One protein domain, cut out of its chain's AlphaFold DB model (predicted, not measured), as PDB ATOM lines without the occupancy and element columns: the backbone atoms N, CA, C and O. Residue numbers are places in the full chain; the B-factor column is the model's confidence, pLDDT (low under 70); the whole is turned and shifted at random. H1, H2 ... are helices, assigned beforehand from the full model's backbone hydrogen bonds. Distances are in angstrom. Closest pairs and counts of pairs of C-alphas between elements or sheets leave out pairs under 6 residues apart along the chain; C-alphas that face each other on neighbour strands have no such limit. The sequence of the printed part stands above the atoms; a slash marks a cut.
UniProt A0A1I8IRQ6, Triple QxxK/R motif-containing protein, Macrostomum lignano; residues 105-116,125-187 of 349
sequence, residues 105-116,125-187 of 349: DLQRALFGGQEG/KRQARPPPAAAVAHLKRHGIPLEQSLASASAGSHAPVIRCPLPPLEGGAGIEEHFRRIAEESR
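AT A GLANCE: This is residues 105 to 116 and 125 to 187 of the 349 residues of the protein "Triple QxxK/R motif-containing protein" of Macrostomum lignano (UniProt A0A1I8IRQ6). An open arch has two separate pairs of short helices at its ends, H2 with H3 and H1 with H4, bridged by residues 155 to 174, which hold no named element. The 75 printed residues include four named helices, H1 to H4 in order, and no named strand: all helix, though under half are in helices. The whole is extended, radius of gyration of the C-alphas 18.1 A, spanning 49 by 27 by 24 A.

HOW THE PARTS SIT: H4, residues 175 to 185, and H1, residues 105 to 111, are close but not clearly touching; their closest C-alphas, Ile 175 and Leu 110, are 5.3 A apart. H2, residues 133 to 141, and H3, residues 146 to 154, only just touch, with 3 pairs of C-alphas within 8 A, only at the corner; the closest, Leu 139 and Leu 146, are 7.2 A apart. Every O i to N i+4 pair is within hydrogen-bond range in H1, H2, H3 and H4.

IN THESE COORDINATES: H4 is 15.5 A long, from C-alpha 175 at (118.012, 111.428, 84.298) to C-alpha 185 at (131.004, 119.026, 80.567).

THE WHOLE: Residues 117 to 124 are cut out, leaving 14.0 A between C-alphas 116 and 125. The link from H3 to H4 is long. Residues 113 to 116, 125 to 129, 156 and 186 to 187 have pLDDT under 70.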
ATOM      1  N   ASP A 105     105.681 106.665  78.280       82.69
ATOM      2  CA  ASP A 105     106.641 107.393  77.454       82.69
ATOM      3  C   ASP A 105     107.524 108.311  78.304       82.69
ATOM      4  O   ASP A 105     108.748 108.295  78.167       82.69
ATOM      5  N   LEU A 106     106.931 109.032  79.260       85.44
ATOM      6  CA  LEU A 106     107.675 109.880  80.189       85.44
ATOM      7  C   LEU A 106     108.528 109.049  81.157       85.44
ATOM      8  O   LEU A 106     109.668 109.405  81.443       85.44
ATOM      9  N   GLN A 107     108.005 107.917  81.632       83.75
ATOM     10  CA  GLN A 107     108.748 106.998  82.488       83.75
ATOM     11  C   GLN A 107     109.987 106.443  81.770       83.75
ATOM     12  O   GLN A 107     111.073 106.456  82.347       83.75
ATOM     13  N   ARG A 108     109.842 106.012  80.508       82.25
ATOM     14  CA  ARG A 108     110.959 105.554  79.667       82.25
ATOM     15  C   ARG A 108     111.966 106.668  79.408       82.25
ATOM     16  O   ARG A 108     113.164 106.416  79.460       82.25
ATOM     17  N   ALA A 109     111.494 107.888  79.149       82.69
ATOM     18  CA  ALA A 109     112.371 109.031  78.925       82.69
ATOM     19  C   ALA A 109     113.196 109.368  80.178       82.69
ATOM     20  O   ALA A 109     114.400 109.567  80.077       82.69
ATOM     21  N   LEU A 110     112.576 109.395  81.363       85.56
ATOM     22  CA  LEU A 110     113.230 109.813  82.608       85.56
ATOM     23  C   LEU A 110     114.113 108.733  83.239       85.56
ATOM     24  O   LEU A 110     115.183 109.042  83.761       85.56
ATOM     25  N   PHE A 111     113.666 107.478  83.226       84.31
ATOM     26  CA  PHE A 111     114.311 106.382  83.958       84.31
ATOM     27  C   PHE A 111     114.946 105.332  83.034       84.31
ATOM     28  O   PHE A 111     115.432 104.306  83.508       84.31
ATOM     29  N   GLY A 112     114.943 105.581  81.722       76.50
ATOM     30  CA  GLY A 112     115.398 104.629  80.719       76.50
ATOM     31  C   GLY A 112     114.459 103.426  80.570       76.50
ATOM     32  O   GLY A 112     113.387 103.338  81.170       76.50
ATOM     33  N   GLY A 113     114.881 102.452  79.760       64.81
ATOM     34  CA  GLY A 113     114.167 101.182  79.564       64.81
ATOM     35  C   GLY A 113     114.313 100.183  80.718       64.81
ATOM     36  O   GLY A 113     113.811  99.065  80.620       64.81
ATOM     37  N   GLN A 114     114.999 100.550  81.805       53.09
ATOM     38  CA  GLN A 114     115.117  99.707  82.990       53.09
ATOM     39  C   GLN A 114     113.883  99.867  83.884       53.09
ATOM     40  O   GLN A 114     113.936 100.414  84.985       53.09
ATOM     41  N   GLU A 115     112.758  99.292  83.455       51.03
ATOM     42  CA  GLU A 115     111.891  98.665  84.451       51.03
ATOM     43  C   GLU A 115     112.777  97.645  85.182       51.03
ATOM     44  O   GLU A 115     113.313  96.740  84.550       51.03
ATOM     45  N   GLY A 116     113.060  97.908  86.466       45.53
ATOM     46  CA  GLY A 116     114.221  97.379  87.189       45.53
ATOM     47  C   GLY A 116     114.534  95.898  86.972       45.53
ATOM     48  O   GLY A 116     113.647  95.102  86.683       45.53
ATOM     49  N   LYS A 125     101.420  92.051  86.555       45.16
ATOM     50  CA  LYS A 125     101.555  91.501  87.922       45.16
ATOM     51  C   LYS A 125     101.977  92.548  88.947       45.16
ATOM     52  O   LYS A 125     101.653  92.397  90.121       45.16
ATOM     53  N   ARG A 126     102.670  93.615  88.532       50.78
ATOM     54  CA  ARG A 126     103.031  94.728  89.431       50.78
ATOM     55  C   ARG A 126     101.817  95.563  89.834       50.78
ATOM     56  O   ARG A 126     101.750  95.996  90.974       50.78
ATOM     57  N   GLN A 127     100.837  95.723  88.943       53.81
ATOM     58  CA  GLN A 127      99.560  96.374  89.275       53.81
ATOM     59  C   GLN A 127      98.709  95.563  90.270       53.81
ATOM     60  O   GLN A 127      97.839  96.127  90.923       53.81
ATOM     61  N   ALA A 128      98.975  94.261  90.418       55.16
ATOM     62  CA  ALA A 128      98.209  93.351  91.271       55.16
ATOM     63  C   ALA A 128      98.877  93.042  92.625       55.16
ATOM     64  O   ALA A 128      98.352  92.239  93.400       55.16
ATOM     65  N   ARG A 129     100.048  93.620  92.923       66.94
ATOM     66  CA  ARG A 129     100.722  93.364  94.198       66.94
ATOM     67  C   ARG A 129     100.058  94.197  95.303       66.94
ATOM     68  O   ARG A 129      99.913  95.406  95.139       66.94
ATOM     69  N   PRO A 130      99.648  93.583  96.428       73.31
ATOM     70  CA  PRO A 130      99.117  94.345  97.545       73.31
ATOM     71  C   PRO A 130     100.215  95.241  98.137       73.31
ATOM     72  O   PRO A 130     101.367  94.796  98.233       73.31
ATOM     73  N   PRO A 131      99.866  96.461  98.584       80.00
ATOM     74  CA  PRO A 131     100.829  97.379  99.167       80.00
ATOM     75  C   PRO A 131     101.516  96.740 100.384       80.00
ATOM     76  O   PRO A 131     100.869  96.005 101.141       80.00
ATOM     77  N   PRO A 132     102.814  97.010 100.628       84.88
ATOM     78  CA  PRO A 132     103.531  96.436 101.759       84.88
ATOM     79  C   PRO A 132     102.800  96.714 103.075       84.88
ATOM     80  O   PRO A 132     102.462  97.863 103.369       84.88
ATOM     81  N   ALA A 133     102.602  95.685 103.906       84.06
ATOM     82  CA  ALA A 133     101.835  95.796 105.152       84.06
ATOM     83  C   ALA A 133     102.341  96.922 106.078       84.06
ATOM     84  O   ALA A 133     101.546  97.610 106.718       84.06
ATOM     85  N   ALA A 134     103.657  97.165 106.092       86.19
ATOM     86  CA  ALA A 134     104.271  98.263 106.837       86.19
ATOM     87  C   ALA A 134     103.819  99.651 106.345       86.19
ATOM     88  O   ALA A 134     103.535 100.530 107.158       86.19
ATOM     89  N   ALA A 135     103.707  99.844 105.026       85.00
ATOM     90  CA  ALA A 135     103.219 101.091 104.444       85.00
ATOM     91  C   ALA A 135     101.733 101.297 104.770       85.00
ATOM     92  O   ALA A 135     101.351 102.376 105.213       85.00
ATOM     93  N   VAL A 136     100.912 100.245 104.657       86.06
ATOM     94  CA  VAL A 136      99.480 100.293 105.004       86.06
ATOM     95  C   VAL A 136      99.274 100.662 106.476       86.06
ATOM     96  O   VAL A 136      98.466 101.540 106.783       86.06
ATOM     97  N   ALA A 137     100.019 100.039 107.391       87.62
ATOM     98  CA  ALA A 137      99.950 100.353 108.817       87.62
ATOM     99  C   ALA A 137     100.354 101.810 109.110       87.62
ATOM    100  O   ALA A 137      99.706 102.481 109.915       87.62
ATOM    101  N   HIS A 138     101.384 102.321 108.428       90.25
ATOM    102  CA  HIS A 138     101.826 103.709 108.570       90.25
ATOM    103  C   HIS A 138     100.775 104.702 108.051       90.25
ATOM    104  O   HIS A 138     100.456 105.667 108.741       90.25
ATOM    105  N   LEU A 139     100.181 104.440 106.883       88.81
ATOM    106  CA  LEU A 139      99.114 105.274 106.316       88.81
ATOM    107  C   LEU A 139      97.889 105.327 107.240       88.81
ATOM    108  O   LEU A 139      97.393 106.414 107.527       88.81
ATOM    109  N   LYS A 140      97.465 104.178 107.788       88.25
ATOM    110  CA  LYS A 140      96.368 104.107 108.769       88.25
ATOM    111  C   LYS A 140      96.676 104.901 110.038       88.25
ATOM    112  O   LYS A 140      95.817 105.627 110.524       88.25
ATOM    113  N   ARG A 141      97.907 104.809 110.550       92.50
ATOM    114  CA  ARG A 141      98.345 105.559 111.738       92.50
ATOM    115  C   ARG A 141      98.267 107.076 111.543       92.50
ATOM    116  O   ARG A 141      97.946 107.779 112.493       92.50
ATOM    117  N   HIS A 142      98.554 107.566 110.338       92.31
ATOM    118  CA  HIS A 142      98.478 108.992 109.995       92.31
ATOM    119  C   HIS A 142      97.104 109.420 109.457       92.31
ATOM    120  O   HIS A 142      96.960 110.546 108.990       92.31
ATOM    121  N   GLY A 143      96.092 108.545 109.520       87.94
ATOM    122  CA  GLY A 143      94.726 108.861 109.101       87.94
ATOM    123  C   GLY A 143      94.546 109.029 107.590       87.94
ATOM    124  O   GLY A 143      93.596 109.679 107.168       87.94
ATOM    125  N   ILE A 144      95.441 108.467 106.768       86.12
ATOM    126  CA  ILE A 144      95.351 108.537 105.304       86.12
ATOM    127  C   ILE A 144      94.472 107.371 104.804       86.12
ATOM    128  O   ILE A 144      94.861 106.207 104.962       86.12
ATOM    129  N   PRO A 145      93.295 107.642 104.203       81.38
ATOM    130  CA  PRO A 145      92.326 106.611 103.843       81.38
ATOM    131  C   PRO A 145      92.713 105.896 102.539       81.38
ATOM    132  O   PRO A 145      92.341 106.301 101.439       81.38
ATOM    133  N   LEU A 146      93.448 104.788 102.663       81.88
ATOM    134  CA  LEU A 146      93.893 103.967 101.528       81.88
ATOM    135  C   LEU A 146      92.726 103.442 100.672       81.88
ATOM    136  O   LEU A 146      92.806 103.445  99.450       81.88
ATOM    137  N   GLU A 147      91.636 103.019 101.311       80.81
ATOM    138  CA  GLU A 147      90.446 102.479 100.636       80.81
ATOM    139  C   GLU A 147      89.779 103.523  99.733       80.81
ATOM    140  O   GLU A 147      89.356 103.196  98.629       80.81
ATOM    141  N   GLN A 148      89.761 104.793 100.154       80.75
ATOM    142  CA  GLN A 148      89.241 105.897  99.342       80.75
ATOM    143  C   GLN A 148      90.149 106.185  98.141       80.75
ATOM    144  O   GLN A 148      89.647 106.409  97.045       80.75
ATOM    145  N   SER A 149      91.473 106.121  98.324       76.06
ATOM    146  CA  SER A 149      92.451 106.269  97.235       76.06
ATOM    147  C   SER A 149      92.273 105.174  96.175       76.06
ATOM    148  O   SER A 149      92.120 105.465  94.989       76.06
ATOM    149  N   LEU A 150      92.178 103.913  96.604       78.19
ATOM    150  CA  LEU A 150      91.944 102.770  95.716       78.19
ATOM    151  C   LEU A 150      90.575 102.840  95.019       78.19
ATOM    152  O   LEU A 150      90.486 102.557  93.826       78.19
ATOM    153  N   ALA A 151      89.528 103.263  95.735       78.19
ATOM    154  CA  ALA A 151      88.200 103.471  95.162       78.19
ATOM    155  C   ALA A 151      88.174 104.630  94.152       78.19
ATOM    156  O   ALA A 151      87.507 104.539  93.129       78.19
ATOM    157  N   SER A 152      88.924 105.710  94.395       74.31
ATOM    158  CA  SER A 152      89.019 106.842  93.463       74.31
ATOM    159  C   SER A 152      89.735 106.471  92.161       74.31
ATOM    160  O   SER A 152      89.326 106.910  91.084       74.31
ATOM    161  N   ALA A 153      90.742 105.595  92.250       72.12
ATOM    162  CA  ALA A 153      91.459 105.065  91.099       72.12
ATOM    163  C   ALA A 153      90.562 104.164  90.232       72.12
ATOM    164  O   ALA A 153      90.589 104.273  89.008       72.12
ATOM    165  N   SER A 154      89.722 103.321  90.850       71.38
ATOM    166  CA  SER A 154      88.785 102.446  90.130       71.38
ATOM    167  C   SER A 154      87.528 103.167  89.622       71.38
ATOM    168  O   SER A 154      86.975 102.766  88.603       71.38
ATOM    169  N   ALA A 155      87.104 104.252  90.280       72.44
ATOM    170  CA  ALA A 155      85.929 105.048  89.910       72.44
ATOM    171  C   ALA A 155      86.191 106.103  88.816       72.44
ATOM    172  O   ALA A 155      85.312 106.907  88.517       72.44
ATOM    173  N   GLY A 156      87.390 106.137  88.226       69.62
ATOM    174  CA  GLY A 156      87.704 107.070  87.141       69.62
ATOM    175  C   GLY A 156      87.977 108.514  87.587       69.62
ATOM    176  O   GLY A 156      88.092 109.399  86.747       69.62
ATOM    177  N   SER A 157      88.122 108.764  88.893       72.69
ATOM    178  CA  SER A 157      88.446 110.084  89.447       72.69
ATOM    179  C   SER A 157      89.960 110.324  89.426       72.69
ATOM    180  O   SER A 157      90.601 110.426  90.472       72.69
ATOM    181  N   HIS A 158      90.547 110.387  88.233       75.81
ATOM    182  CA  HIS A 158      91.980 110.599  88.029       75.81
ATOM    183  C   HIS A 158      92.251 111.791  87.112       75.81
ATOM    184  O   HIS A 158      91.403 112.209  86.324       75.81
ATOM    185  N   ALA A 159      93.453 112.354  87.222       78.44
ATOM    186  CA  ALA A 159      93.882 113.422  86.335       78.44
ATOM    187  C   ALA A 159      94.101 112.869  84.912       78.44
ATOM    188  O   ALA A 159      94.439 111.691  84.753       78.44
ATOM    189  N   PRO A 160      93.949 113.691  83.860       80.56
ATOM    190  CA  PRO A 160      94.273 113.259  82.505       80.56
ATOM    191  C   PRO A 160      95.750 112.856  82.410       80.56
ATOM    192  O   PRO A 160      96.621 113.469  83.031       80.56
ATOM    193  N   VAL A 161      96.043 111.820  81.620       80.06
ATOM    194  CA  VAL A 161      97.421 111.367  81.395       80.06
ATOM    195  C   VAL A 161      98.193 112.458  80.656       80.06
ATOM    196  O   VAL A 161      97.867 112.819  79.526       80.06
ATOM    197  N   ILE A 162      99.233 112.988  81.297       80.75
ATOM    198  CA  ILE A 162     100.056 114.049  80.718       80.75
ATOM    199  C   ILE A 162     101.004 113.435  79.684       80.75
ATOM    200  O   ILE A 162     101.902 112.652  80.013       80.75
ATOM    201  N   ARG A 163     100.830 113.842  78.425       77.88
ATOM    202  CA  ARG A 163     101.818 113.642  77.362       77.88
ATOM    203  C   ARG A 163     102.661 114.899  77.225       77.88
ATOM    204  O   ARG A 163     102.195 115.921  76.737       77.88
ATOM    205  N   CYS A 164     103.903 114.808  77.679       80.06
ATOM    206  CA  CYS A 164     104.904 115.849  77.511       80.06
ATOM    207  C   CYS A 164     106.112 115.217  76.812       80.06
ATOM    208  O   CYS A 164     106.868 114.499  77.472       80.06
ATOM    209  N   PRO A 165     106.267 115.392  75.487       79.94
ATOM    210  CA  PRO A 165     107.440 114.893  74.784       79.94
ATOM    211  C   PRO A 165     108.665 115.665  75.280       79.94
ATOM    212  O   PRO A 165     108.819 116.856  75.008       79.94
ATOM    213  N   LEU A 166     109.512 114.994  76.058       81.94
ATOM    214  CA  LEU A 166     110.768 115.568  76.523       81.94
ATOM    215  C   LEU A 166     111.806 115.554  75.391       81.94
ATOM    216  O   LEU A 166     111.834 114.600  74.608       81.94
ATOM    217  N   PRO A 167     112.682 116.572  75.311       83.50
ATOM    218  CA  PRO A 167     113.851 116.503  74.445       83.50
ATOM    219  C   PRO A 167     114.738 115.309  74.837       83.50
ATOM    220  O   PRO A 167     114.691 114.854  75.985       83.50
ATOM    221  N   PRO A 168     115.548 114.790  73.899       81.94
ATOM    222  CA  PRO A 168     116.412 113.648  74.169       81.94
ATOM    223  C   PRO A 168     117.371 113.962  75.323       81.94
ATOM    224  O   PRO A 168     118.105 114.949  75.281       81.94
ATOM    225  N   LEU A 169     117.357 113.114  76.354       84.25
ATOM    226  CA  LEU A 169     118.291 113.227  77.472       84.25
ATOM    227  C   LEU A 169     119.695 112.809  77.027       84.25
ATOM    228  O   LEU A 169     119.877 111.762  76.402       84.25
ATOM    229  N   GLU A 170     120.704 113.586  77.413       76.69
ATOM    230  CA  GLU A 170     122.100 113.152  77.302       76.69
ATOM    231  C   GLU A 170     122.312 111.893  78.145       76.69
ATOM    232  O   GLU A 170     121.852 111.831  79.279       76.69
ATOM    233  N   GLY A 171     122.991 110.875  77.622       70.50
ATOM    234  CA  GLY A 171     123.144 109.619  78.367       70.50
ATOM    235  C   GLY A 171     122.495 108.430  77.705       70.50
ATOM    236  O   GLY A 171     123.155 107.439  77.417       70.50
ATOM    237  N   GLY A 172     121.197 108.555  77.440       72.25
ATOM    238  CA  GLY A 172     120.343 107.453  77.009       72.25
ATOM    239  C   GLY A 172     119.915 106.500  78.137       72.25
ATOM    240  O   GLY A 172     118.894 105.836  77.973       72.25
ATOM    241  N   ALA A 173     120.610 106.441  79.285       70.88
ATOM    242  CA  ALA A 173     120.245 105.534  80.385       70.88
ATOM    243  C   ALA A 173     119.318 106.147  81.454       70.88
ATOM    244  O   ALA A 173     118.803 105.410  82.293       70.88
ATOM    245  N   GLY A 174     119.084 107.465  81.433       82.50
ATOM    246  CA  GLY A 174     118.129 108.147  82.316       82.50
ATOM    247  C   GLY A 174     118.617 109.493  82.858       82.50
ATOM    248  O   GLY A 174     119.693 109.985  82.517       82.50
ATOM    249  N   ILE A 175     117.811 110.083  83.741       87.44
ATOM    250  CA  ILE A 175     118.012 111.428  84.298       87.44
ATOM    251  C   ILE A 175     119.310 111.569  85.102       87.44
ATOM    252  O   ILE A 175     119.937 112.626  85.089       87.44
ATOM    253  N   GLU A 176     119.744 110.506  85.780       85.75
ATOM    254  CA  GLU A 176     120.987 110.526  86.552       85.75
ATOM    255  C   GLU A 176     122.207 110.698  85.638       85.75
ATOM    256  O   GLU A 176     123.091 111.506  85.919       85.75
ATOM    257  N   GLU A 177     122.245 109.968  84.520       85.19
ATOM    258  CA  GLU A 177     123.336 110.081  83.555       85.19
ATOM    259  C   GLU A 177     123.336 111.430  82.849       85.19
ATOM    260  O   GLU A 177     124.404 112.017  82.680       85.19
ATOM    261  N   HIS A 178     122.156 111.956  82.531       87.62
ATOM    262  CA  HIS A 178     122.004 113.294  81.978       87.62
ATOM    263  C   HIS A 178     122.637 114.366  82.870       87.62
ATOM    264  O   HIS A 178     123.515 115.104  82.424       87.62
ATOM    265  N   PHE A 179     122.272 114.412  84.156       87.44
ATOM    266  CA  PHE A 179     122.858 115.390  85.077       87.44
ATOM    267  C   PHE A 179     124.350 115.156  85.326       87.44
ATOM    268  O   PHE A 179     125.087 116.119  85.542       87.44
ATOM    269  N   ARG A 180     124.817 113.903  85.271       84.44
ATOM    270  CA  ARG A 180     126.244 113.585  85.386       84.44
ATOM    271  C   ARG A 180     127.039 114.114  84.194       84.44
ATOM    272  O   ARG A 180     128.073 114.733  84.414       84.44
ATOM    273  N   ARG A 181     126.548 113.929  82.964       83.12
ATOM    274  CA  ARG A 181     127.202 114.426  81.742       83.12
ATOM    275  C   ARG A 181     127.233 115.949  81.688       83.12
ATOM    276  O   ARG A 181     128.307 116.505  81.487       83.12
ATOM    277  N   ILE A 182     126.126 116.616  82.028       82.69
ATOM    278  CA  ILE A 182     126.089 118.083  82.179       82.69
ATOM    279  C   ILE A 182     127.141 118.554  83.197       82.69
ATOM    280  O   ILE A 182     127.848 119.546  82.988       82.69
ATOM    281  N   ALA A 183     127.257 117.848  84.327       78.75
ATOM    282  CA  ALA A 183     128.243 118.173  85.350       78.75
ATOM    283  C   ALA A 183     129.685 117.921  84.874       78.75
ATOM    284  O   ALA A 183     130.574 118.694  85.225       78.75
ATOM    285  N   GLU A 184     129.930 116.871  84.090       77.31
ATOM    286  CA  GLU A 184     131.237 116.546  83.509       77.31
ATOM    287  C   GLU A 184     131.667 117.546  82.433       77.31
ATOM    288  O   GLU A 184     132.810 117.996  82.464       77.31
ATOM    289  N   GLU A 185     130.759 117.968  81.555       73.44
ATOM    290  CA  GLU A 185     131.004 119.026  80.567       73.44
ATOM    291  C   GLU A 185     131.366 120.355  81.248       73.44
ATOM    292  O   GLU A 185     132.243 121.095  80.802       73.44
ATOM    293  N   SER A 186     130.760 120.621  82.406       61.69
ATOM    294  CA  SER A 186     131.035 121.813  83.211       61.69
ATOM    295  C   SER A 186     132.392 121.777  83.941       61.69
ATOM    296  O   SER A 186     132.768 122.762  84.584       61.69
ATOM    297  N   ARG A 187     133.151 120.669  83.883       59.22
ATOM    298  CA  ARG A 187     134.469 120.547  84.531       59.22
ATOM    299  C   ARG A 187     135.584 121.002  83.597       59.22
ATOM    300  O   ARG A 187     136.122 120.230  82.811       59.22
TER     301      ARG A 187